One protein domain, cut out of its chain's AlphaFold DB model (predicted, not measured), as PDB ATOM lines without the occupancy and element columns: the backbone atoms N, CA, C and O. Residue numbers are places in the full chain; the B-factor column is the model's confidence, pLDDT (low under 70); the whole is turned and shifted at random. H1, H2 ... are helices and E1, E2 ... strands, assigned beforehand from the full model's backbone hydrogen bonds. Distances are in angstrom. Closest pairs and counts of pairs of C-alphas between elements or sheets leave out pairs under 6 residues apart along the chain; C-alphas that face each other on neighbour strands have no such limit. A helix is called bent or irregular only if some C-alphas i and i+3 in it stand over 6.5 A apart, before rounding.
ATOM      1  N   GLY A  35      -5.477  82.331 238.304       40.56
ATOM      2  CA  GLY A  35      -5.342  80.966 238.809       40.56
ATOM      3  C   GLY A  35      -6.676  80.282 239.122       40.56
ATOM      4  O   GLY A  35      -6.709  79.353 239.932       40.56
ATOM      5  N   TYR A  36      -7.779  80.723 238.525       44.44
ATOM      6  CA  TYR A  36      -9.074  80.093 238.723       44.44
ATOM      7  C   TYR A  36      -9.448  79.259 237.489       44.44
ATOM      8  O   TYR A  36      -9.856  79.804 236.473       44.44
ATOM      9  N   ALA A  37      -9.454  77.927 237.621       48.28
ATOM     10  CA  ALA A  37     -10.334  77.085 236.789       48.28
ATOM     11  C   ALA A  37     -11.825  77.451 236.995       48.28
ATOM     12  O   ALA A  37     -12.691  77.111 236.201       48.28
ATOM     13  N   CYS A  38     -12.089  78.185 238.077       61.41
ATOM     14  CA  CYS A  38     -13.343  78.785 238.487       61.41
ATOM     15  C   CYS A  38     -13.512  80.253 238.070       61.41
ATOM     16  O   CYS A  38     -14.433  80.884 238.552       61.41
ATOM     17  N   GLY A  39     -12.612  80.869 237.304       62.03
ATOM     18  CA  GLY A  39     -12.631  82.325 237.100       62.03
ATOM     19  C   GLY A  39     -13.765  82.731 236.174       62.03
ATOM     20  O   GLY A  39     -14.172  81.929 235.343       62.03
ATOM     21  N   ALA A  40     -14.274  83.957 236.305       63.19
ATOM     22  CA  ALA A  40     -15.071  84.550 235.236       63.19
ATOM     23  C   ALA A  40     -14.100  85.144 234.206       63.19
ATOM     24  O   ALA A  40     -13.431  86.140 234.463       63.19
ATOM     25  N   CYS A  41     -13.985  84.502 233.054       67.06
ATOM     26  CA  CYS A  41     -13.171  84.933 231.926       67.06
ATOM     27  C   CYS A  41     -13.858  86.010 231.077       67.06
ATOM     28  O   CYS A  41     -13.193  86.707 230.308       67.06
ATOM     29  N   GLU A  42     -15.181  86.146 231.184       72.25
ATOM     30  CA  GLU A  42     -15.990  86.973 230.287       72.25
ATOM     31  C   GLU A  42     -16.645  88.154 231.005       72.25
ATOM     32  O   GLU A  42     -17.746  88.578 230.651       72.25
ATOM     33  N   GLU A  43     -15.965  88.735 231.999       76.88
ATOM     34  CA  GLU A  43     -16.500  89.857 232.782       76.88
ATOM     35  C   GLU A  43     -17.000  91.018 231.912       76.88
ATOM     36  O   GLU A  43     -18.035  91.603 232.219       76.88
ATOM     37  N   ASN A  44     -16.316  91.335 230.806       82.44
ATOM     38  CA  ASN A  44     -16.745  92.387 229.875       82.44
ATOM     39  C   ASN A  44     -18.078  92.055 229.195       82.44
ATOM     40  O   ASN A  44     -18.988  92.875 229.233       82.44
ATOM     41  N   LEU A  45     -18.216  90.847 228.642       84.81
ATOM     42  CA  LEU A  45     -19.464  90.392 228.031       84.81
ATOM     43  C   LEU A  45     -20.599  90.381 229.055       84.81
ATOM     44  O   LEU A  45     -21.716  90.813 228.769       84.81
ATOM     45  N   GLN A  46     -20.302  89.909 230.267       83.94
ATOM     46  CA  GLN A  46     -21.251  89.972 231.360       83.94
ATOM     47  C   GLN A  46     -21.649  91.435 231.609       83.94
ATOM     48  O   GLN A  46     -22.838  91.722 231.557       83.94
ATOM     49  N   ASN A  47     -20.701  92.374 231.762       84.69
ATOM     50  CA  ASN A  47     -20.948  93.816 231.970       84.69
ATOM     51  C   ASN A  47     -21.805  94.441 230.862       84.69
ATOM     52  O   ASN A  47     -22.753  95.171 231.164       84.69
ATOM     53  N   ASP A  48     -21.529  94.115 229.603       88.62
ATOM     54  CA  ASP A  48     -22.329  94.561 228.463       88.62
ATOM     55  C   ASP A  48     -23.776  94.048 228.570       88.62
ATOM     56  O   ASP A  48     -24.731  94.786 228.313       88.62
ATOM     57  N   PHE A  49     -23.965  92.810 229.037       89.00
ATOM     58  CA  PHE A  49     -25.293  92.264 229.312       89.00
ATOM     59  C   PHE A  49     -26.015  93.000 230.456       89.00
ATOM     60  O   PHE A  49     -27.217  93.248 230.347       89.00
ATOM     61  N   ASN A  50     -25.316  93.442 231.516       85.69
ATOM     62  CA  ASN A  50     -25.940  94.325 232.524       85.69
ATOM     63  C   ASN A  50     -26.459  95.596 231.894       85.69
ATOM     64  O   ASN A  50     -27.556  96.032 232.218       85.69
ATOM     65  N   GLN A  51     -25.683  96.187 230.990       89.44
ATOM     66  CA  GLN A  51     -26.095  97.420 230.349       89.44
ATOM     67  C   GLN A  51     -27.399  97.222 229.560       89.44
ATOM     68  O   GLN A  51     -28.217  98.139 229.480       89.44
ATOM     69  N   ILE A  52     -27.638  96.024 229.013       91.31
ATOM     70  CA  ILE A  52     -28.934  95.664 228.426       91.31
ATOM     71  C   ILE A  52     -30.028  95.672 229.502       91.31
ATOM     72  O   ILE A  52     -31.050  96.329 229.305       91.31
ATOM     73  N   LEU A  53     -29.819  95.017 230.648       89.75
ATOM     74  CA  LEU A  53     -30.792  95.002 231.750       89.75
ATOM     75  C   LEU A  53     -31.062  96.409 232.325       89.75
ATOM     76  O   LEU A  53     -32.221  96.782 232.518       89.75
ATOM     77  N   ASP A  54     -30.030  97.236 232.497       88.81
ATOM     78  CA  ASP A  54     -30.129  98.648 232.899       88.81
ATOM     79  C   ASP A  54     -30.908  99.475 231.880       88.81
ATOM     80  O   ASP A  54     -31.624 100.420 232.213       88.81
ATOM     81  N   ASN A  55     -30.772  99.151 230.594       90.62
ATOM     82  CA  ASN A  55     -31.531  99.808 229.541       90.62
ATOM     83  C   ASN A  55     -33.004  99.393 229.554       90.62
ATOM     84  O   ASN A  55     -33.849 100.209 229.175       90.62
ATOM     85  N   LEU A  56     -33.316  98.188 230.035       90.50
ATOM     86  CA  LEU A  56     -34.678  97.670 230.142       90.50
ATOM     87  C   LEU A  56     -35.414  98.151 231.386       90.50
ATOM     88  O   LEU A  56     -36.634  98.297 231.327       90.50
ATOM     89  N   THR A  57     -34.703  98.421 232.479       89.62
ATOM     90  CA  THR A  57     -35.299  98.562 233.815       89.62
ATOM     91  C   THR A  57     -35.089  99.948 234.416       89.62
ATOM     92  O   THR A  57     -34.198 100.691 234.019       89.62
ATOM     93  N   VAL A  58     -35.986 100.387 235.300       87.81
ATOM     94  CA  VAL A  58     -35.877 101.708 235.952       87.81
ATOM     95  C   VAL A  58     -34.765 101.705 237.007       87.81
ATOM     96  O   VAL A  58     -34.205 102.756 237.326       87.81
ATOM     97  N   GLU A  59     -34.476 100.529 237.544       85.62
ATOM     98  CA  GLU A  59     -33.434 100.239 238.509       85.62
ATOM     99  C   GLU A  59     -32.030 100.360 237.879       85.62
ATOM    100  O   GLU A  59     -31.833 100.080 236.702       85.62
ATOM    101  N   ASP A  60     -31.055 100.820 238.669       80.81
ATOM    102  CA  ASP A  60     -29.647 100.918 238.262       80.81
ATOM    103  C   ASP A  60     -28.891  99.685 238.774       80.81
ATOM    104  O   ASP A  60     -28.469  99.633 239.934       80.81
ATOM    105  N   LEU A  61     -28.767  98.672 237.919       76.88
ATOM    106  CA  LEU A  61     -28.078  97.414 238.206       76.88
ATOM    107  C   LEU A  61     -26.562  97.539 237.995       76.88
ATOM    108  O   LEU A  61     -25.815  96.713 238.518       76.88
ATOM    109  N   SER A  62     -26.089  98.602 237.327       68.94
ATOM    110  CA  SER A  62     -24.668  98.834 237.010       68.94
ATOM    111  C   SER A  62     -23.741  98.874 238.231       68.94
ATOM    112  O   SER A  62     -22.534  98.657 238.114       68.94
ATOM    113  N   THR A  63     -24.289  99.155 239.417       65.56
ATOM    114  CA  THR A  63     -23.518  99.278 240.664       65.56
ATOM    115  C   THR A  63     -23.388  97.977 241.451       65.56
ATOM    116  O   THR A  63     -22.552  97.900 242.356       65.56
ATOM    117  N   SER A  64     -24.180  96.954 241.123       64.19
ATOM    118  CA  SER A  64     -24.201  95.696 241.863       64.19
ATOM    119  C   SER A  64     -23.490  94.610 241.064       64.19
ATOM    120  O   SER A  64     -23.901  94.240 239.968       64.19
ATOM    121  N   HIS A  65     -22.394  94.093 241.616       58.66
ATOM    122  CA  HIS A  65     -21.681  92.974 241.013       58.66
ATOM    123  C   HIS A  65     -22.559  91.716 241.104       58.66
ATOM    124  O   HIS A  65     -22.828  91.233 242.199       58.66
ATOM    125  N   TRP A  66     -22.995  91.228 239.941       60.38
ATOM    126  CA  TRP A  66     -23.650  89.947 239.607       60.38
ATOM    127  C   TRP A  66     -24.189  89.104 240.765       60.38
ATOM    128  O   TRP A  66     -25.392  89.099 241.006       60.38
ATOM    129  N   GLY A  67     -23.297  88.441 241.509       57.12
ATOM    130  CA  GLY A  67     -23.664  87.509 242.574       57.12
ATOM    131  C   GLY A  67     -24.400  88.130 243.746       57.12
ATOM    132  O   GLY A  67     -25.198  87.456 244.385       57.12
ATOM    133  N   ASN A  68     -24.191  89.419 243.995       62.53
ATOM    134  CA  ASN A  68     -24.860  90.095 245.093       62.53
ATOM    135  C   ASN A  68     -26.314  90.424 244.744       62.53
ATOM    136  O   ASN A  68     -27.141  90.429 245.635       62.53
ATOM    137  N   LEU A  69     -26.673  90.628 243.468       63.09
ATOM    138  CA  LEU A  69     -28.048  90.996 243.095       63.09
ATOM    139  C   LEU A  69     -29.062  89.923 243.496       63.09
ATOM    140  O   LEU A  69     -30.097  90.257 244.060       63.09
ATOM    141  N   ARG A  70     -28.774  88.640 243.247       64.69
ATOM    142  CA  ARG A  70     -29.670  87.554 243.674       64.69
ATOM    143  C   ARG A  70     -29.757  87.457 245.197       64.69
ATOM    144  O   ARG A  70     -30.845  87.253 245.721       64.69
ATOM    145  N   ASP A  71     -28.622  87.579 245.881       66.94
ATOM    146  CA  ASP A  71     -28.555  87.418 247.336       66.94
ATOM    147  C   ASP A  71     -29.136  88.644 248.081       66.94
ATOM    148  O   ASP A  71     -29.654  88.505 249.190       66.94
ATOM    149  N   ASP A  72     -29.098  89.830 247.461       67.31
ATOM    150  CA  ASP A  72     -29.565  91.105 248.019       67.31
ATOM    151  C   ASP A  72     -31.045  91.396 247.704       67.31
ATOM    152  O   ASP A  72     -31.692  92.170 248.419       67.31
ATOM    153  N   LEU A  73     -31.606  90.812 246.637       64.31
ATOM    154  CA  LEU A  73     -33.015  90.978 246.279       64.31
ATOM    155  C   LEU A  73     -33.865  89.971 247.069       64.31
ATOM    156  O   LEU A  73     -33.804  88.768 246.834       64.31
ATOM    157  N   GLU A  74     -34.658  90.468 248.027       57.25
ATOM    158  CA  GLU A  74     -35.508  89.639 248.893       57.25
ATOM    159  C   GLU A  74     -36.339  88.607 248.106       57.25
ATOM    160  O   GLU A  74     -36.862  88.871 247.022       57.25
ATOM    161  N   ALA A  75     -36.500  87.424 248.707       57.12
ATOM    162  CA  ALA A  75     -36.966  86.190 248.079       57.12
ATOM    163  C   ALA A  75     -38.418  86.173 247.543       57.12
ATOM    164  O   ALA A  75     -38.913  85.105 247.214       57.12
ATOM    165  N   GLU A  76     -39.138  87.279 247.390       46.19
ATOM    166  CA  GLU A  76     -40.440  87.292 246.701       46.19
ATOM    167  C   GLU A  76     -40.641  88.642 246.000       46.19
ATOM    168  O   GLU A  76     -41.305  89.533 246.524       46.19
ATOM    169  N   GLY A  77     -40.082  88.800 244.796       52.31
ATOM    170  CA  GLY A  77     -40.451  89.910 243.911       52.31
ATOM    171  C   GLY A  77     -39.324  90.839 243.482       52.31
ATOM    172  O   GLY A  77     -39.529  92.049 243.432       52.31
ATOM    173  N   SER A  78     -38.192  90.294 243.034       57.84
ATOM    174  CA  SER A  78     -37.225  91.018 242.197       57.84
ATOM    175  C   SER A  78     -37.780  91.350 240.796       57.84
ATOM    176  O   SER A  78     -37.048  91.271 239.814       57.84
ATOM    177  N   ASN A  79     -39.077  91.656 240.676       66.31
ATOM    178  CA  ASN A  79     -39.690  92.102 239.432       66.31
ATOM    179  C   ASN A  79     -39.176  93.510 239.161       66.31
ATOM    180  O   ASN A  79     -39.733  94.489 239.663       66.31
ATOM    181  N   LEU A  80     -38.095  93.597 238.393       77.50
ATOM    182  CA  LEU A  80     -37.603  94.882 237.929       77.50
ATOM    183  C   LEU A  80     -38.683  95.566 237.092       77.50
ATOM    184  O   LEU A  80     -39.384  94.929 236.295       77.50
ATOM    185  N   THR A  81     -38.834  96.872 237.284       82.50
ATOM    186  CA  THR A  81     -39.847  97.634 236.564       82.50
ATOM    187  C   THR A  81     -39.304  97.994 235.192       82.50
ATOM    188  O   THR A  81     -38.354  98.767 235.081       82.50
ATOM    189  N   PHE A  82     -39.939  97.505 234.126       87.62
ATOM    190  CA  PHE A  82     -39.578  97.926 232.774       87.62
ATOM    191  C   PHE A  82     -39.707  99.445 232.599       87.62
ATOM    192  O   PHE A  82     -40.674 100.074 233.048       87.62
ATOM    193  N   LYS A  83     -38.759 100.045 231.873       91.06
ATOM    194  CA  LYS A  83     -38.889 101.422 231.390       91.06
ATOM    195  C   LYS A  83     -40.111 101.540 230.477       91.06
ATOM    196  O   LYS A  83     -40.499 100.602 229.787       91.06
ATOM    197  N   ASN A  84     -40.710 102.730 230.458       87.88
ATOM    198  CA  ASN A  84     -41.849 103.051 229.602       87.88
ATOM    199  C   ASN A  84     -41.458 104.149 228.587       87.88
ATOM    200  O   ASN A  84     -41.079 105.242 229.023       87.88
ATOM    201  N   PRO A  85     -41.572 103.910 227.263       90.19
ATOM    202  CA  PRO A  85     -42.074 102.684 226.629       90.19
ATOM    203  C   PRO A  85     -41.109 101.504 226.771       90.19
ATOM    204  O   PRO A  85     -39.894 101.694 226.753       90.19
ATOM    205  N   MET A  86     -41.672 100.300 226.893       89.12
ATOM    206  CA  MET A  86     -40.898  99.061 226.919       89.12
ATOM    207  C   MET A  86     -40.258  98.827 225.544       89.12
ATOM    208  O   MET A  86     -40.964  98.948 224.533       89.12
ATOM    209  N   PRO A  87     -38.961  98.486 225.477       91.81
ATOM    210  CA  PRO A  87     -38.339  98.060 224.230       91.81
ATOM    211  C   PRO A  87     -39.031  96.808 223.654       91.81
ATOM    212  O   PRO A  87     -39.338  95.886 224.413       91.81
ATOM    213  N   PRO A  88     -39.288  96.741 222.337       92.62
ATOM    214  CA  PRO A  88     -39.792  95.529 221.693       92.62
ATOM    215  C   PRO A  88     -38.872  94.323 221.930       92.62
ATOM    216  O   PRO A  88     -37.654  94.470 221.881       92.62
ATOM    217  N   TYR A  89     -39.444  93.123 222.093       93.44
ATOM    218  CA  TYR A  89     -38.693  91.866 222.270       93.44
ATOM    219  C   TYR A  89     -37.557  91.714 221.245       93.44
ATOM    220  O   TYR A  89     -36.409  91.487 221.619       93.44
ATOM    221  N   ASN A  90     -37.862  91.889 219.950       92.88
ATOM    222  CA  ASN A  90     -36.880  91.699 218.878       92.88
ATOM    223  C   ASN A  90     -35.729  92.718 218.966       92.88
ATOM    224  O   ASN A  90     -34.595  92.375 218.651       92.88
ATOM    225  N   ASP A  91     -35.981  93.939 219.447       94.31
ATOM    226  CA  ASP A  91     -34.924  94.941 219.631       94.31
ATOM    227  C   ASP A  91     -33.976  94.521 220.766       94.31
ATOM    228  O   ASP A  91     -32.759  94.667 220.657       94.31
ATOM    229  N   VAL A  92     -34.521  93.951 221.846       95.38
ATOM    230  CA  VAL A  92     -33.718  93.432 222.963       95.38
ATOM    231  C   VAL A  92     -32.911  92.216 222.542       95.38
ATOM    232  O   VAL A  92     -31.705  92.178 222.780       95.38
ATOM    233  N   LEU A  93     -33.545  91.250 221.874       95.31
ATOM    234  CA  LEU A  93     -32.858  90.064 221.380       95.31
ATOM    235  C   LEU A  93     -31.747  90.440 220.387       95.31
ATOM    236  O   LEU A  93     -30.649  89.896 220.479       95.31
ATOM    237  N   GLN A  94     -31.975  91.415 219.498       94.69
ATOM    238  CA  GLN A  94     -30.930  91.898 218.591       94.69
ATOM    239  C   GLN A  94     -29.753  92.523 219.349       94.69
ATOM    240  O   GLN A  94     -28.604  92.295 218.978       94.69
ATOM    241  N   ASN A  95     -30.013  93.288 220.414       95.38
ATOM    242  CA  ASN A  95     -28.949  93.852 221.247       95.38
ATOM    243  C   ASN A  95     -28.125  92.755 221.929       95.38
ATOM    244  O   ASN A  95     -26.901  92.850 221.944       95.38
ATOM    245  N   ILE A  96     -28.775  91.700 222.433       95.44
ATOM    246  CA  ILE A  96     -28.085  90.539 223.011       95.44
ATOM    247  C   ILE A  96     -27.215  89.851 221.953       95.44
ATOM    248  O   ILE A  96     -26.041  89.598 222.207       95.44
ATOM    249  N   ILE A  97     -27.760  89.590 220.759       94.44
ATOM    250  CA  ILE A  97     -27.013  88.987 219.644       94.44
ATOM    251  C   ILE A  97     -25.782  89.832 219.302       94.44
ATOM    252  O   ILE A  97     -24.694  89.284 219.154       94.44
ATOM    253  N   ASN A  98     -25.937  91.156 219.213       94.19
ATOM    254  CA  ASN A  98     -24.829  92.061 218.912       94.19
ATOM    255  C   ASN A  98     -23.756  92.019 220.008       94.19
ATOM    256  O   ASN A  98     -22.586  91.875 219.687       94.19
ATOM    257  N   VAL A  99     -24.144  92.056 221.287       93.56
ATOM    258  CA  VAL A  99     -23.205  91.972 222.418       93.56
ATOM    259  C   VAL A  99     -22.434  90.648 222.422       93.56
ATOM    260  O   VAL A  99     -21.212  90.650 222.571       93.56
ATOM    261  N   MET A 100     -23.120  89.524 222.196       91.50
ATOM    262  CA  MET A 100     -22.486  88.202 222.085       91.50
ATOM    263  C   MET A 100     -21.506  88.149 220.909       91.50
ATOM    264  O   MET A 100     -20.423  87.582 221.026       91.50
ATOM    265  N   ARG A 101     -21.872  88.773 219.786       90.50
ATOM    266  CA  ARG A 101     -21.073  88.821 218.561       90.50
ATOM    267  C   ARG A 101     -19.838  89.713 218.692       90.50
ATOM    268  O   ARG A 101     -18.744  89.317 218.288       90.50
ATOM    269  N   ASP A 102     -19.998  90.896 219.271       90.56
ATOM    270  CA  ASP A 102     -18.923  91.870 219.480       90.56
ATOM    271  C   ASP A 102     -17.854  91.317 220.436       90.56
ATOM    272  O   ASP A 102     -16.661  91.534 220.227       90.56
ATOM    273  N   ASN A 103     -18.271  90.515 221.422       85.81
ATOM    274  CA  ASN A 103     -17.377  89.803 222.339       85.81
ATOM    275  C   ASN A 103     -16.838  88.470 221.775       85.81
ATOM    276  O   ASN A 103     -16.101  87.766 222.463       85.81
ATOM    277  N   ASN A 104     -17.169  88.123 220.527       83.31
ATOM    278  CA  ASN A 104     -16.738  86.893 219.861       83.31
ATOM    279  C   ASN A 104     -16.242  87.159 218.427       83.31
ATOM    280  O   ASN A 104     -16.590  86.457 217.479       83.31
ATOM    281  N   ASN A 105     -15.437  88.211 218.245       83.50
ATOM    282  CA  ASN A 105     -14.784  88.541 216.968       83.50
ATOM    283  C   ASN A 105     -15.744  88.655 215.769       83.50
ATOM    284  O   ASN A 105     -15.393  88.307 214.640       83.50
ATOM    285  N   GLY A 106     -16.968  89.134 215.993       85.75
ATOM    286  CA  GLY A 106     -17.960  89.251 214.929       85.75
ATOM    287  C   GLY A 106     -18.736  87.960 214.640       85.75
ATOM    288  O   GLY A 106     -19.579  87.973 213.746       85.75
ATOM    289  N   GLN A 107     -18.501  86.873 215.383       84.81
ATOM    290  CA  GLN A 107     -19.138  85.566 215.196       84.81
ATOM    291  C   GLN A 107     -20.130  85.238 216.313       84.81
ATOM    292  O   GLN A 107     -20.059  85.773 217.414       84.81
ATOM    293  N   LEU A 108     -21.063  84.325 216.051       87.19
ATOM    294  CA  LEU A 108     -22.052  83.881 217.032       87.19
ATOM    295  C   LEU A 108     -21.916  82.379 217.263       87.19
ATOM    296  O   LEU A 108     -21.938  81.613 216.303       87.19
ATOM    297  N   ASN A 109     -21.840  81.957 218.524       86.75
ATOM    298  CA  ASN A 109     -21.995  80.549 218.871       86.75
ATOM    299  C   ASN A 109     -23.447  80.269 219.194       86.75
ATOM    300  O   ASN A 109     -24.046  80.954 220.032       86.75
ATOM    301  N   TRP A 110     -23.989  79.241 218.563       89.81
ATOM    302  CA  TRP A 110     -25.377  78.880 218.738       89.81
ATOM    303  C   TRP A 110     -25.560  77.366 218.705       89.81
ATOM    304  O   TRP A 110     -24.761  76.640 218.121       89.81
ATOM    305  N   VAL A 111     -26.622  76.906 219.355       89.25
ATOM    306  CA  VAL A 111     -27.052  75.509 219.393       89.25
ATOM    307  C   VAL A 111     -28.542  75.468 219.072       89.25
ATOM    308  O   VAL A 111     -29.316  76.291 219.572       89.25
ATOM    309  N   SER A 112     -28.941  74.520 218.224       90.06
ATOM    310  CA  SER A 112     -30.344  74.258 217.905       90.06
ATOM    311  C   SER A 112     -30.868  73.105 218.748       90.06
ATOM    312  O   SER A 112     -30.295  72.019 218.760       90.06
ATOM    313  N   ILE A 113     -31.965  73.348 219.459       90.00
ATOM    314  CA  ILE A 113     -32.627  72.377 220.323       90.00
ATOM    315  C   ILE A 113     -33.981  72.059 219.682       90.00
ATOM    316  O   ILE A 113     -34.889  72.887 219.696       90.00
ATOM    317  N   GLY A 114     -34.106  70.872 219.095       87.12
ATOM    318  CA  GLY A 114     -35.331  70.286 218.555       87.12
ATOM    319  C   GLY A 114     -36.263  69.661 219.597       87.12
ATOM    320  O   GLY A 114     -37.465  69.603 219.353       87.12
ATOM    321  N   GLU A 115     -35.767  69.282 220.779       86.62
ATOM    322  CA  GLU A 115     -36.596  68.871 221.927       86.62
ATOM    323  C   GLU A 115     -36.016  69.395 223.244       86.62
ATOM    324  O   GLU A 115     -34.853  69.144 223.561       86.62
ATOM    325  N   SER A 116     -36.818  70.126 224.025       84.00
ATOM    326  CA  SER A 116     -36.393  70.766 225.278       84.00
ATOM    327  C   SER A 116     -37.198  70.266 226.481       84.00
ATOM    328  O   SER A 116     -38.421  70.217 226.425       84.00
ATOM    329  N   GLU A 117     -36.505  69.956 227.580       78.25
ATOM    330  CA  GLU A 117     -37.091  69.599 228.890       78.25
ATOM    331  C   GLU A 117     -37.218  70.819 229.836       78.25
ATOM    332  O   GLU A 117     -37.496  70.679 231.028       78.25
ATOM    333  N   SER A 118     -36.976  72.036 229.337       80.19
ATOM    334  CA  SER A 118     -37.259  73.268 230.091       80.19
ATOM    335  C   SER A 118     -38.686  73.764 229.810       80.19
ATOM    336  O   SER A 118     -39.411  73.212 228.981       80.19
ATOM    337  N   LEU A 119     -39.117  74.795 230.541       80.94
ATOM    338  CA  LEU A 119     -40.419  75.441 230.369       80.94
ATOM    339  C   LEU A 119     -40.593  76.029 228.956       80.94
ATOM    340  O   LEU A 119     -41.715  76.093 228.446       80.94
ATOM    341  N   GLN A 120     -39.495  76.414 228.299       83.56
ATOM    342  CA  GLN A 120     -39.478  76.781 226.885       83.56
ATOM    343  C   GLN A 120     -39.455  75.544 225.981       83.56
ATOM    344  O   GLN A 120     -38.430  74.879 225.821       83.56
ATOM    345  N   GLN A 121     -40.595  75.297 225.342       87.50
ATOM    346  CA  GLN A 121     -40.812  74.188 224.418       87.50
ATOM    347  C   GLN A 121     -40.196  74.434 223.031       87.50
ATOM    348  O   GLN A 121     -39.795  75.549 222.668       87.50
ATOM    349  N   THR A 122     -40.186  73.361 222.247       89.56
ATOM    350  CA  THR A 122     -39.896  73.314 220.813       89.56
ATOM    351  C   THR A 122     -41.129  72.770 220.093       89.56
ATOM    352  O   THR A 122     -42.033  72.222 220.731       89.56
ATOM    353  N   SER A 123     -41.198  72.916 218.772       90.75
ATOM    354  CA  SER A 123     -42.261  72.283 217.991       90.75
ATOM    355  C   SER A 123     -41.728  71.713 216.684       90.75
ATOM    356  O   SER A 123     -40.721  72.166 216.137       90.75
ATOM    357  N   VAL A 124     -42.434  70.711 216.176       91.06
ATOM    358  CA  VAL A 124     -42.274  70.183 214.825       91.06
ATOM    359  C   VAL A 124     -43.638  70.271 214.154       91.06
ATOM    360  O   VAL A 124     -44.646  69.867 214.735       91.06
ATOM    361  N   ASP A 125     -43.676  70.810 212.940       91.62
ATOM    362  CA  ASP A 125     -44.869  70.818 212.101       91.62
ATOM    363  C   ASP A 125     -44.527  70.505 210.636       91.62
ATOM    364  O   ASP A 125     -43.397  70.149 210.298       91.62
ATOM    365  N   GLU A 126     -45.512  70.648 209.749       89.31
ATOM    366  CA  GLU A 126     -45.360  70.403 208.308       89.31
ATOM    367  C   GLU A 126     -44.319  71.310 207.621       89.31
ATOM    368  O   GLU A 126     -43.920  71.035 206.489       89.31
ATOM    369  N   ASN A 127     -43.867  72.384 208.283       84.31
ATOM    370  CA  ASN A 127     -42.816  73.279 207.792       84.31
ATOM    371  C   ASN A 127     -41.427  72.916 208.350       84.31
ATOM    372  O   ASN A 127     -40.441  73.602 208.061       84.31
ATOM    373  N   GLY A 128     -41.333  71.835 209.125       87.62
ATOM    374  CA  GLY A 128     -40.101  71.324 209.706       87.62
ATOM    375  C   GLY A 128     -40.021  71.525 211.216       87.62
ATOM    376  O   GLY A 128     -41.014  71.676 211.923       87.62
ATOM    377  N   MET A 129     -38.791  71.502 211.716       90.88
ATOM    378  CA  MET A 129     -38.499  71.762 213.120       90.88
ATOM    379  C   MET A 129     -38.467  73.274 213.371       90.88
ATOM    380  O   MET A 129     -37.793  74.000 212.643       90.88
ATOM    381  N   ASN A 130     -39.147  73.736 214.421       91.31
ATOM    382  CA  ASN A 130     -39.055  75.096 214.950       91.31
ATOM    383  C   ASN A 130     -38.290  75.026 216.282       91.31
ATOM    384  O   ASN A 130     -38.888  74.817 217.348       91.31
ATOM    385  N   PRO A 131     -36.950  75.112 216.239       91.75
ATOM    386  CA  PRO A 131     -36.136  74.818 217.402       91.75
ATOM    387  C   PRO A 131     -36.221  75.923 218.453       91.75
ATOM    388  O   PRO A 131     -36.568  77.081 218.186       91.75
ATOM    389  N   ARG A 132     -35.808  75.573 219.661       92.38
ATOM    390  CA  ARG A 132     -35.308  76.535 220.630       92.38
ATOM    391  C   ARG A 132     -33.845  76.801 220.303       92.38
ATOM    392  O   ARG A 132     -33.075  75.875 220.074       92.38
ATOM    393  N   ILE A 133     -33.472  78.070 220.269       93.06
ATOM    394  CA  ILE A 133     -32.104  78.484 219.983       93.06
ATOM    395  C   ILE A 133     -31.431  78.840 221.293       93.06
ATOM    396  O   ILE A 133     -32.009  79.543 222.120       93.06
ATOM    397  N   MET A 134     -30.206  78.362 221.459       93.12
ATOM    398  CA  MET A 134     -29.311  78.766 222.527       93.12
ATOM    399  C   MET A 134     -28.140  79.520 221.927       93.12
ATOM    400  O   MET A 134     -27.418  78.976 221.105       93.12
ATOM    401  N   LEU A 135     -27.943  80.757 222.351       93.81
ATOM    402  CA  LEU A 135     -26.726  81.520 222.144       93.81
ATOM    403  C   LEU A 135     -25.812  81.265 223.326       93.81
ATOM    404  O   LEU A 135     -26.268  81.305 224.469       93.81
ATOM    405  N   LYS A 136     -24.526  81.067 223.067       91.19
ATOM    406  CA  LYS A 136     -23.528  80.992 224.129       91.19
ATOM    407  C   LYS A 136     -22.392  81.965 223.871       91.19
ATOM    408  O   LYS A 136     -22.033  82.251 222.728       91.19
ATOM    409  N   SER A 137     -21.809  82.450 224.944       89.00
ATOM    410  CA  SER A 137     -20.534  83.133 224.896       89.00
ATOM    411  C   SER A 137     -19.411  82.165 224.502       89.00
ATOM    412  O   SER A 137     -19.633  80.947 224.506       89.00
ATOM    413  N   PRO A 138     -18.222  82.651 224.109       82.06
ATOM    414  CA  PRO A 138     -17.058  81.805 223.856       82.06
ATOM    415  C   PRO A 138     -16.858  80.722 224.924       82.06
ATOM    416  O   PRO A 138     -16.966  79.547 224.595       82.06
ATOM    417  N   ASN A 139     -16.729  81.090 226.198       79.69
ATOM    418  CA  ASN A 139     -16.445  80.182 227.316       79.69
ATOM    419  C   ASN A 139     -17.697  79.643 228.016       79.69
ATOM    420  O   ASN A 139     -17.596  79.070 229.100       79.69
ATOM    421  N   SER A 140     -18.879  79.820 227.419       87.00
ATOM    422  CA  SER A 140     -20.130  79.285 227.966       87.00
ATOM    423  C   SER A 140     -20.492  79.851 229.348       87.00
ATOM    424  O   SER A 140     -21.246  79.223 230.088       87.00
ATOM    425  N   GLU A 141     -19.962  81.019 229.729       88.19
ATOM    426  CA  GLU A 141     -20.299  81.691 230.995       88.19
ATOM    427  C   GLU A 141     -21.582  82.510 230.909       88.19
ATOM    428  O   GLU A 141     -22.183  82.816 231.933       88.19
ATOM    429  N   LEU A 142     -21.997  82.883 229.701       92.00
ATOM    430  CA  LEU A 142     -23.278  83.515 229.438       92.00
ATOM    431  C   LEU A 142     -23.981  82.726 228.345       92.00
ATOM    432  O   LEU A 142     -23.459  82.541 227.245       92.00
ATOM    433  N   MET A 143     -25.195  82.294 228.641       94.31
ATOM    434  CA  MET A 143     -26.055  81.620 227.690       94.31
ATOM    435  C   MET A 143     -27.424  82.260 227.678       94.31
ATOM    436  O   MET A 143     -27.964  82.635 228.717       94.31
ATOM    437  N   VAL A 144     -27.984  82.368 226.483       95.38
ATOM    438  CA  VAL A 144     -29.282  82.983 226.249       95.38
ATOM    439  C   VAL A 144     -30.092  82.065 225.363       95.38
ATOM    440  O   VAL A 144     -29.616  81.623 224.326       95.38
ATOM    441  N   THR A 145     -31.327  81.790 225.748       94.81
ATOM    442  CA  THR A 145     -32.189  80.852 225.043       94.81
ATOM    443  C   THR A 145     -33.557  81.448 224.753       94.81
ATOM    444  O   THR A 145     -34.084  82.244 225.534       94.81
ATOM    445  N   PHE A 146     -34.119  81.073 223.605       95.06
ATOM    446  CA  PHE A 146     -35.437  81.521 223.169       95.06
ATOM    447  C   PHE A 146     -36.060  80.570 222.141       95.06
ATOM    448  O   PHE A 146     -35.357  79.909 221.374       95.06
ATOM    449  N   SER A 147     -37.393  80.521 222.088       93.38
ATOM    450  CA  SER A 147     -38.139  79.711 221.112       93.38
ATOM    451  C   SER A 147     -38.321  80.446 219.776       93.38
ATOM    452  O   SER A 147     -38.480  81.671 219.736       93.38
ATOM    453  N   THR A 148     -38.336  79.710 218.662       92.06
ATOM    454  CA  THR A 148     -38.585  80.282 217.321       92.06
ATOM    455  C   THR A 148     -40.053  80.222 216.887       92.06
ATOM    456  O   THR A 148     -40.446  80.972 215.993       92.06
ATOM    457  N   ASP A 149     -40.881  79.407 217.545       91.38
ATOM    458  CA  ASP A 149     -42.295  79.231 217.203       91.38
ATOM    459  C   ASP A 149     -43.217  80.211 217.966       91.38
ATOM    460  O   ASP A 149     -43.311  80.116 219.194       91.38
ATOM    461  N   PRO A 150     -43.935  81.119 217.270       90.75
ATOM    462  CA  PRO A 150     -44.866  82.084 217.865       90.75
ATOM    463  C   PRO A 150     -46.084  81.472 218.554       90.75
ATOM    464  O   PRO A 150     -46.805  82.191 219.244       90.75
ATOM    465  N   SER A 151     -46.355  80.185 218.350       90.19
ATOM    466  CA  SER A 151     -47.467  79.488 218.994       90.19
ATOM    467  C   SER A 151     -47.143  78.986 220.405       90.19
ATOM    468  O   SER A 151     -48.062  78.635 221.148       90.19
ATOM    469  N   LEU A 152     -45.862  78.970 220.792       90.69
ATOM    470  CA  LEU A 152     -45.421  78.437 222.078       90.69
ATOM    471  C   LEU A 152     -45.467  79.504 223.186       90.69
ATOM    472  O   LEU A 152     -45.055  80.640 222.946       90.69
ATOM    473  N   PRO A 153     -45.858  79.150 224.430       88.75
ATOM    474  CA  PRO A 153     -45.883  80.090 225.562       88.75
ATOM    475  C   PRO A 153     -44.524  80.749 225.855       88.75
ATOM    476  O   PRO A 153     -44.441  81.878 226.324       88.75
ATOM    477  N   GLY A 154     -43.430  80.050 225.544       88.81
ATOM    478  CA  GLY A 154     -42.066  80.552 225.710       88.81
ATOM    479  C   GLY A 154     -41.627  81.584 224.667       88.81
ATOM    480  O   GLY A 154     -40.535  82.133 224.793       88.81
ATOM    481  N   TYR A 155     -42.438  81.867 223.637       92.62
ATOM    482  CA  TYR A 155     -42.029  82.729 222.528       92.62
ATOM    483  C   TYR A 155     -41.671  84.143 222.993       92.62
ATOM    484  O   TYR A 155     -40.659  84.681 222.558       92.62
ATOM    485  N   ASN A 156     -42.427  84.759 223.900       93.56
ATOM    486  CA  ASN A 156     -42.139  86.123 224.370       93.56
ATOM    487  C   ASN A 156     -41.194  86.172 225.579       93.56
ATOM    488  O   ASN A 156     -41.182  87.167 226.305       93.56
ATOM    489  N   SER A 157     -40.397  85.122 225.791       94.31
ATOM    490  CA  SER A 157     -39.475  85.021 226.922       94.31
ATOM    491  C   SER A 157     -38.044  84.748 226.467       94.31
ATOM    492  O   SER A 157     -37.807  84.026 225.501       94.31
ATOM    493  N   ILE A 158     -37.085  85.321 227.189       95.69
ATOM    494  CA  ILE A 158     -35.652  85.072 227.037       95.69
ATOM    495  C   ILE A 158     -35.160  84.451 228.344       95.69
ATOM    496  O   ILE A 158     -35.205  85.099 229.387       95.69
ATOM    497  N   GLU A 159     -34.699  83.204 228.285       94.69
ATOM    498  CA  GLU A 159     -34.107  82.495 229.423       94.69
ATOM    499  C   GLU A 159     -32.587  82.678 229.382       94.69
ATOM    500  O   GLU A 159     -31.959  82.489 228.337       94.69
ATOM    501  N   ILE A 160     -31.989  83.049 230.508       93.81
ATOM    502  CA  ILE A 160     -30.571  83.381 230.627       93.81
ATOM    503  C   ILE A 160     -29.954  82.490 231.698       93.81
ATOM    504  O   ILE A 160     -30.486  82.378 232.801       93.81
ATOM    505  N   MET A 161     -28.810  81.893 231.383       93.38
ATOM    506  CA  MET A 161     -27.982  81.158 232.332       93.38
ATOM    507  C   MET A 161     -26.594  81.783 232.370       93.38
ATOM    508  O   MET A 161     -26.035  82.138 231.332       93.38
ATOM    509  N   ARG A 162     -26.049  81.932 233.574       90.88
ATOM    510  CA  ARG A 162     -24.776  82.605 233.806       90.88
ATOM    511  C   ARG A 162     -23.907  81.837 234.776       90.88
ATOM    512  O   ARG A 162     -24.407  81.304 235.764       90.88
ATOM    513  N   TRP A 163     -22.609  81.839 234.523       90.50
ATOM    514  CA  TRP A 163     -21.601  81.321 235.428       90.50
ATOM    515  C   TRP A 163     -21.036  82.450 236.292       90.50
ATOM    516  O   TRP A 163     -20.430  83.404 235.795       90.50
ATOM    517  N   ASN A 164     -21.218  82.333 237.605       86.12
ATOM    518  CA  ASN A 164     -20.555  83.179 238.584       86.12
ATOM    519  C   ASN A 164     -19.321  82.450 239.102       86.12
ATOM    520  O   ASN A 164     -19.371  81.728 240.099       86.12
ATOM    521  N   GLY A 165     -18.206  82.665 238.412       82.50
ATOM    522  CA  GLY A 165     -16.953  82.005 238.736       82.50
ATOM    523  C   GLY A 165     -16.440  82.276 240.152       82.50
ATOM    524  O   GLY A 165     -15.983  81.371 240.851       82.50
ATOM    525  N   ARG A 166     -16.618  83.505 240.649       78.81
ATOM    526  CA  ARG A 166     -16.178  83.891 241.997       78.81
ATOM    527  C   ARG A 166     -16.870  83.092 243.101       78.81
ATOM    528  O   ARG A 166     -16.239  82.772 244.106       78.81
ATOM    529  N   GLN A 167     -18.166  82.834 242.946       82.75
ATOM    530  CA  GLN A 167     -18.955  82.045 243.896       82.75
ATOM    531  C   GLN A 167     -19.030  80.563 243.508       82.75
ATOM    532  O   GLN A 167     -19.551  79.775 244.288       82.75
ATOM    533  N   GLY A 168     -18.520  80.183 242.333       87.00
ATOM    534  CA  GLY A 168     -18.608  78.828 241.804       87.00
ATOM    535  C   GLY A 168     -20.049  78.357 241.615       87.00
ATOM    536  O   GLY A 168     -20.345  77.225 241.964       87.00
ATOM    537  N   ARG A 169     -20.969  79.200 241.127       88.00
ATOM    538  CA  ARG A 169     -22.391  78.825 240.984       88.00
ATOM    539  C   ARG A 169     -23.013  79.318 239.685       88.00
ATOM    540  O   ARG A 169     -22.549  80.293 239.098       88.00
ATOM    541  N   TYR A 170     -24.112  78.679 239.288       90.50
ATOM    542  CA  TYR A 170     -24.939  79.143 238.182       90.50
ATOM    543  C   TYR A 170     -26.047  80.082 238.658       90.50
ATOM    544  O   TYR A 170     -26.682  79.873 239.695       90.50
ATOM    545  N   GLU A 171     -26.313  81.097 237.850       88.56
ATOM    546  CA  GLU A 171     -27.401  82.049 238.024       88.56
ATOM    547  C   GLU A 171     -28.339  81.943 236.825       88.56
ATOM    548  O   GLU A 171     -27.893  81.931 235.678       88.56
ATOM    549  N   PHE A 172     -29.639  81.859 237.090       90.62
ATOM    550  CA  PHE A 172     -30.655  81.756 236.051       90.62
ATOM    551  C   PHE A 172     -31.600  82.938 236.150       90.62
ATOM    552  O   PHE A 172     -31.970  83.351 237.250       90.62
ATOM    553  N   GLN A 173     -31.964  83.487 234.999       91.00
ATOM    554  CA  GLN A 173     -32.804  84.671 234.890       91.00
ATOM    555  C   GLN A 173     -33.780  84.497 233.725       91.00
ATOM    556  O   GLN A 173     -33.483  83.805 232.751       91.00
ATOM    557  N   GLU A 174     -34.932  85.152 233.801       92.12
ATOM    558  CA  GLU A 174     -35.912  85.186 232.713       92.12
ATOM    559  C   GLU A 174     -36.326  86.634 232.440       92.12
ATOM    560  O   GLU A 174     -36.688  87.369 233.359       92.12
ATOM    561  N   ILE A 175     -36.299  87.046 231.173       93.38
ATOM    562  CA  ILE A 175     -36.917  88.291 230.707       93.38
ATOM    563  C   ILE A 175     -38.185  87.904 229.953       93.38
ATOM    564  O   ILE A 175     -38.115  87.403 228.832       93.38
ATOM    565  N   ASN A 176     -39.342  88.153 230.554       92.81
ATOM    566  CA  ASN A 176     -40.640  87.877 229.960       92.81
ATOM    567  C   ASN A 176     -41.280  89.197 229.507       92.81
ATOM    568  O   ASN A 176     -41.472  90.120 230.299       92.81
ATOM    569  N   PHE A 177     -41.608  89.300 228.221       93.06
ATOM    570  CA  PHE A 177     -42.160  90.516 227.612       93.06
ATOM    571  C   PHE A 177     -43.693  90.595 227.689       93.06
ATOM    572  O   PHE A 177     -44.283  91.557 227.192       93.06
ATOM    573  N   GLY A 178     -44.317  89.623 228.355       87.44
ATOM    574  CA  GLY A 178     -45.755  89.468 228.499       87.44
ATOM    575  C   GLY A 178     -46.402  88.881 227.246       87.44
ATOM    576  O   GLY A 178     -46.153  89.321 226.123       87.44
ATOM    577  N   ASP A 179     -47.295  87.917 227.447       80.75
ATOM    578  CA  ASP A 179     -48.273  87.531 226.429       80.75
ATOM    579  C   ASP A 179     -49.470  88.495 226.441       80.75
ATOM    580  O   ASP A 179     -49.516  89.451 227.218       80.75
ATOM    581  N   GLN A 180     -50.469  88.284 225.572       61.19
ATOM    582  CA  GLN A 180     -51.675  89.123 225.515       61.19
ATOM    583  C   GLN A 180     -52.463  89.101 226.843       61.19
ATOM    584  O   GLN A 180     -53.437  88.366 226.988       61.19
ATOM    585  N   GLY A 181     -52.075  89.952 227.795       67.56
ATOM    586  CA  GLY A 181     -52.715  90.098 229.103       67.56
ATOM    587  C   GLY A 181     -51.770  90.001 230.304       67.56
ATOM    588  O   GLY A 181     -52.167  90.440 231.383       67.56
ATOM    589  N   GLU A 182     -50.545  89.497 230.135       82.62
ATOM    590  CA  GLU A 182     -49.548  89.455 231.209       82.62
ATOM    591  C   GLU A 182     -48.648  90.691 231.177       82.62
ATOM    592  O   GLU A 182     -48.316  91.223 230.118       82.62
ATOM    593  N   ALA A 183     -48.280  91.188 232.358       85.75
ATOM    594  CA  ALA A 183     -47.334  92.287 232.450       85.75
ATOM    595  C   ALA A 183     -45.913  91.760 232.181       85.75
ATOM    596  O   ALA A 183     -45.550  90.706 232.718       85.75
ATOM    597  N   PRO A 184     -45.099  92.494 231.407       89.06
ATOM    598  CA  PRO A 184     -43.699  92.148 231.242       89.06
ATOM    599  C   PRO A 184     -43.006  92.175 232.608       89.06
ATOM    600  O   PRO A 184     -43.250  93.073 233.421       89.06
ATOM    601  N   HIS A 185     -42.155  91.189 232.870       89.19
ATOM    602  CA  HIS A 185     -41.385  91.089 234.106       89.19
ATOM    603  C   HIS A 185     -39.999  90.492 233.848       89.19
ATOM    604  O   HIS A 185     -39.788  89.763 232.881       89.19
ATOM    605  N   ILE A 186     -39.048  90.836 234.715       89.38
ATOM    606  CA  ILE A 186     -37.720  90.224 234.744       89.38
ATOM    607  C   ILE A 186     -37.608  89.453 236.054       89.38
ATOM    608  O   ILE A 186     -37.688  90.058 237.122       89.38
ATOM    609  N   ASP A 187     -37.444  88.135 235.971       86.94
ATOM    610  CA  ASP A 187     -37.161  87.274 237.117       86.94
ATOM    611  C   ASP A 187     -35.645  87.118 237.267       86.94
ATOM    612  O   ASP A 187     -35.008  86.376 236.522       86.94
ATOM    613  N   LEU A 188     -35.064  87.825 238.240       85.75
ATOM    614  CA  LEU A 188     -33.660  87.662 238.632       85.75
ATOM    615  C   LEU A 188     -33.441  86.567 239.685       85.75
ATOM    616  O   LEU A 188     -32.299  86.207 239.962       85.75
ATOM    617  N   SER A 189     -34.513  86.056 240.297       80.44
ATOM    618  CA  SER A 189     -34.416  85.036 241.345       80.44
ATOM    619  C   SER A 189     -34.113  83.649 240.779       80.44
ATOM    620  O   SER A 189     -33.621  82.781 241.502       80.44
ATOM    621  N   GLY A 190     -34.436  83.436 239.499       82.62
ATOM    622  CA  GLY A 190     -34.335  82.146 238.829       82.62
ATOM    623  C   GLY A 190     -35.342  81.122 239.346       82.62
ATOM    624  O   GLY A 190     -35.191  79.934 239.072       82.62
ATOM    625  N   ARG A 191     -36.370  81.535 240.103       82.88
ATOM    626  CA  ARG A 191     -37.286  80.608 240.779       82.88
ATOM    627  C   ARG A 191     -38.065  79.734 239.813       82.88
ATOM    628  O   ARG A 191     -38.215  78.544 240.086       82.88
ATOM    629  N   LYS A 192     -38.522  80.282 238.684       84.44
ATOM    630  CA  LYS A 192     -39.148  79.458 237.635       84.44
ATOM    631  C   LYS A 192     -38.178  78.403 237.107       84.44
ATOM    632  O   LYS A 192     -38.559  77.254 236.903       84.44
ATOM    633  N   CYS A 193     -36.907  78.774 236.974       84.06
ATOM    634  CA  CYS A 193     -35.845  77.891 236.516       84.06
ATOM    635  C   CYS A 193     -35.535  76.786 237.547       84.06
ATOM    636  O   CYS A 193     -35.184  75.677 237.154       84.06
ATOM    637  N   MET A 194     -35.718  77.019 238.856       82.06
ATOM    638  CA  MET A 194     -35.414  76.030 239.910       82.06
ATOM    639  C   MET A 194     -36.218  74.729 239.790       82.06
ATOM    640  O   MET A 194     -35.705  73.673 240.161       82.06
ATOM    641  N   ALA A 195     -37.424  74.767 239.210       80.44
ATOM    642  CA  ALA A 195     -38.210  73.555 238.957       80.44
ATOM    643  C   ALA A 195     -37.420  72.524 238.122       80.44
ATOM    644  O   ALA A 195     -37.417  71.325 238.428       80.44
ATOM    645  N   CYS A 196     -36.675  73.011 237.125       80.50
ATOM    646  CA  CYS A 196     -35.842  72.190 236.247       80.50
ATOM    647  C   CYS A 196     -34.377  72.108 236.720       80.50
ATOM    648  O   CYS A 196     -33.748  71.062 236.574       80.50
ATOM    649  N   HIS A 197     -33.846  73.182 237.316       84.75
ATOM    650  CA  HIS A 197     -32.417  73.353 237.626       84.75
ATOM    651  C   HIS A 197     -32.008  73.016 239.070       84.75
ATOM    652  O   HIS A 197     -30.812  73.007 239.356       84.75
ATOM    653  N   LYS A 198     -32.980  72.661 239.928       80.62
ATOM    654  CA  LYS A 198     -32.844  72.177 241.318       80.62
ATOM    655  C   LYS A 198     -32.295  73.188 242.328       80.62
ATOM    656  O   LYS A 198     -31.548  74.102 242.005       80.62
ATOM    657  N   GLU A 199     -32.674  72.976 243.582       79.94
ATOM    658  CA  GLU A 199     -32.103  73.611 244.773       79.94
ATOM    659  C   GLU A 199     -31.269  72.581 245.560       79.94
ATOM    660  O   GLU A 199     -31.483  71.378 245.388       79.94
ATOM    661  N   PRO A 200     -30.341  73.014 246.438       74.06
ATOM    662  CA  PRO A 200     -29.939  74.404 246.712       74.06
ATOM    663  C   PRO A 200     -28.884  74.945 245.731       74.06
ATOM    664  O   PRO A 200     -28.693  76.154 245.633       74.06
ATOM    665  N   SER A 201     -28.214  74.059 244.990       79.62
ATOM    666  CA  SER A 201     -27.130  74.395 244.063       79.62
ATOM    667  C   SER A 201     -27.627  74.214 242.624       79.62
ATOM    668  O   SER A 201     -27.567  73.117 242.059       79.62
ATOM    669  N   MET A 202     -28.197  75.291 242.070       85.56
ATOM    670  CA  MET A 202     -28.722  75.307 240.703       85.56
ATOM    671  C   MET A 202     -27.622  74.988 239.690       85.56
ATOM    672  O   MET A 202     -26.489  75.458 239.816       85.56
ATOM    673  N   ARG A 203     -27.972  74.226 238.655       87.50
ATOM    674  CA  ARG A 203     -27.034  73.763 237.625       87.50
ATOM    675  C   ARG A 203     -27.729  73.551 236.278       87.50
ATOM    676  O   ARG A 203     -28.950  73.373 236.263       87.50
ATOM    677  N   PRO A 204     -26.997  73.564 235.149       85.06
ATOM    678  CA  PRO A 204     -27.547  73.156 233.860       85.06
ATOM    679  C   PRO A 204     -28.227  71.786 233.981       85.06
ATOM    680  O   PRO A 204     -27.713  70.910 234.669       85.06
ATOM    681  N   ASN A 205     -29.395  71.626 233.354       79.31
ATOM    682  CA  ASN A 205     -30.133  70.359 233.327       79.31
ATOM    683  C   ASN A 205     -30.027  69.719 231.941       79.31
ATOM    684  O   ASN A 205     -30.980  69.776 231.157       79.31
ATOM    685  N   TRP A 206     -28.852  69.209 231.603       73.88
ATOM    686  CA  TRP A 206     -28.544  68.735 230.262       73.88
ATOM    687  C   TRP A 206     -27.992  67.315 230.301       73.88
ATOM    688  O   TRP A 206     -27.285  66.936 231.231       73.88
ATOM    689  N   ASP A 207     -28.306  66.542 229.266       65.31
ATOM    690  CA  ASP A 207     -27.781  65.190 229.103       65.31
ATOM    691  C   ASP A 207     -26.270  65.211 228.790       65.31
ATOM    692  O   ASP A 207     -25.688  66.245 228.451       65.31
ATOM    693  N   THR A 208     -25.604  64.056 228.896       59.88
ATOM    694  CA  THR A 208     -24.208  63.909 228.452       59.88
ATOM    695  C   THR A 208     -24.080  64.255 226.971       59.88
ATOM    696  O   THR A 208     -24.902  63.801 226.185       59.88
ATOM    697  N   TYR A 209     -23.032  64.970 226.568       53.38
ATOM    698  CA  TYR A 209     -22.939  65.580 225.243       53.38
ATOM    699  C   TYR A 209     -23.191  64.675 224.044       53.38
ATOM    700  O   TYR A 209     -23.969  65.030 223.165       53.38
ATOM    701  N   ARG A 210     -22.597  63.476 224.045       54.97
ATOM    702  CA  ARG A 210     -22.755  62.479 222.967       54.97
ATOM    703  C   ARG A 210     -24.205  62.003 222.792       54.97
ATOM    704  O   ARG A 210     -24.521  61.253 221.878       54.97
ATOM    705  N   ALA A 211     -25.067  62.441 223.699       52.25
ATOM    706  CA  ALA A 211     -26.460  62.117 223.830       52.25
ATOM    707  C   ALA A 211     -27.242  63.324 224.371       52.25
ATOM    708  O   ALA A 211     -28.171  63.118 225.155       52.25
ATOM    709  N   TRP A 212     -26.868  64.570 224.010       68.94
ATOM    710  CA  TRP A 212     -27.710  65.730 224.317       68.94
ATOM    711  C   TRP A 212     -28.987  65.630 223.490       68.94
ATOM    712  O   TRP A 212     -29.145  66.248 222.440       68.94
ATOM    713  N   ALA A 213     -29.875  64.749 223.939       65.12
ATOM    714  CA  ALA A 213     -31.032  64.331 223.197       65.12
ATOM    715  C   ALA A 213     -31.896  65.564 222.937       65.12
ATOM    716  O   ALA A 213     -32.074  66.423 223.800       65.12
ATOM    717  N   GLY A 214     -32.349  65.704 221.699       74.44
ATOM    718  CA  GLY A 214     -33.047  66.900 221.260       74.44
ATOM    719  C   GLY A 214     -32.159  68.078 220.858       74.44
ATOM    720  O   GLY A 214     -32.726  69.039 220.366       74.44
ATOM    721  N   VAL A 215     -30.827  68.065 220.990       82.94
ATOM    722  CA  VAL A 215     -29.965  68.988 220.221       82.94
ATOM    723  C   VAL A 215     -29.792  68.443 218.815       82.94
ATOM    724  O   VAL A 215     -29.634  67.237 218.641       82.94
ATOM    725  N   VAL A 216     -29.842  69.321 217.810       80.88
ATOM    726  CA  VAL A 216     -29.610  68.926 216.423       80.88
ATOM    727  C   VAL A 216     -28.528  69.772 215.735       80.88
ATOM    728  O   VAL A 216     -28.577  71.003 215.812       80.88
ATOM    729  N   PRO A 217     -27.593  69.123 215.020       73.44
ATOM    730  CA  PRO A 217     -27.407  67.675 215.015       73.44
ATOM    731  C   PRO A 217     -26.850  67.200 216.365       73.44
ATOM    732  O   PRO A 217     -26.079  67.901 217.016       73.44
ATOM    733  N   SER A 218     -27.274  66.017 216.806       65.62
ATOM    734  CA  SER A 218     -26.970  65.526 218.160       65.62
ATOM    735  C   SER A 218     -25.537  65.018 218.340       65.62
ATOM    736  O   SER A 218     -25.108  64.806 219.471       65.62
ATOM    737  N   ARG A 219     -24.804  64.791 217.243       65.88
ATOM    738  CA  ARG A 219     -23.517  64.086 217.240       65.88
ATOM    739  C   ARG A 219     -22.354  65.039 217.017       65.88
ATOM    740  O   ARG A 219     -22.009  65.290 215.876       65.88
ATOM    741  N   ASP A 220     -21.739  65.572 218.071       63.50
ATOM    742  CA  ASP A 220     -20.534  66.420 217.953       63.50
ATOM    743  C   ASP A 220     -20.687  67.628 216.997       63.50
ATOM    744  O   ASP A 220     -19.721  68.111 216.397       63.50
ATOM    745  N   ASP A 221     -21.930  68.099 216.852       72.56
ATOM    746  CA  ASP A 221     -22.383  69.053 215.842       72.56
ATOM    747  C   ASP A 221     -22.062  68.630 214.388       72.56
ATOM    748  O   ASP A 221     -21.694  69.441 213.534       72.56
ATOM    749  N   MET A 222     -22.194  67.337 214.094       74.00
ATOM    750  CA  MET A 222     -21.963  66.725 212.789       74.00
ATOM    751  C   MET A 222     -23.271  66.253 212.150       74.00
ATOM    752  O   MET A 222     -24.098  65.590 212.762       74.00
TER     753      MET A 222
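Overview. This is residues 35 to 222 of the 864 residues of an uncharacterized protein of Halobacteriovoraceae bacterium (UniProt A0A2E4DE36). A twisted wall of six antiparallel strands has two long helices, H1 and H3, side by side over one face and the short helix H5 over E7 on the opposite face. The small hairpin E2 and E3 lies far from the middle, where E6 and E5 lie, and E3 runs on into E4 of the wall; residues 198 to 222 have no named element and pair briefly with E1. The printed part has 188 residues, with five named helices and eight named strands in the order H1 H2 H3 E1 E2 E3 E4 E5 H4 E6 E7 E8 H5; the large sheet has the order E1 - E4 - E5 - E6 - E7 - E8. The class is mixed, helices and strands, with under half of the residues, 86 of 188, in named elements. The whole is compact, with a radius of gyration of the C-alphas of 16.3 A and spans of 48 by 46 by 36 A.

Along the chain. H1 is residues 43 to 56, 20.0 A long, beginning at C-alpha 43 at (-16.500, 89.857, 232.782). H2 is residues 67 to 72. H3 is residues 89 to 102, also 20.0 A, with C-alpha 89 at (-38.693, 91.866, 222.270). E1 is residues 109 to 113 and 13.5 A long, E2 residues 123 to 125, E3 residues 128 to 130, E4 residues 132 to 136 and 13.1 A, and E5 residues 142 to 147 and 17.5 A. H4, residues 153 to 156, is irregular, with C-alphas 153 and 156 7.2 A apart. E6, residues 157 to 164, measures 22.3 A, and E7, residues 169 to 176, 23.2 A. E8 is residues 185 to 187, and H5, residues 191 to 197, ends at C-alpha 197 at (-32.417, 73.353, 237.626).

Arrangement. In the large sheet E1 and E8 are edge strands. N 111 and O 134 of E1 and E4 are 2.8 A apart, N 135 and O 144 of the hairpin E4 and E5 2.7 A, and N 143 and O 161 of E5 and E6 2.8 A, each within hydrogen-bond range. E6 E7 E8 form a meander, each strand the antiparallel neighbour of the one before, with N 160 and O 173 at 2.8 A and N 187 and O 174 at 2.8 A. H1, H3 and this sheet make two layers, helices on one face of a sheet. H3 has a height over the sheet of 9.9 A and runs slantwise to the strands, at 36 degrees to E5 on the local plane. H1 has a height over the sheet of 10.0 A and lies only just over E6 and E7, with 3 C-alphas falling on each. H1 and H3 touch at a shallow tilt of 18 degrees, opposite ways, their closest C-alphas those of Asp 48 and Val 99, 6.6 A apart. H5 is on the opposite face, over E7, and the closest C-alphas are those of Phe 172 and Cys 193, 6.5 A. H2 only grazes the sheet with residues 67 to 70, and H4 stands at the sheet's level. In the hairpin E2 and E3, N 130 and O 123 are 2.8 A apart; E3 runs on into E4 at 55 degrees. Every O i to N i+4 pair is within hydrogen-bond range in H1 and H3, against 1 of 2 in H2 and 1 of 3 in H5, where 3 of 4 O i to N i+3 pairs are; H4 is too short for an i+4 pair, and its one i+3 pair is out of range.

Size, cuts and confidence. The two C-alphas farthest apart, those of Gly 35 and Glu 126, are 51.4 A apart. The printed part has no cut. The link from H2 to H3, 16 residues, is long. Mean pLDDT of the printed part is 82.1, with 37 residues under 70: residues 35 to 41, 62 to 79, 180 to 181, 207 to 213 and 218 to 220.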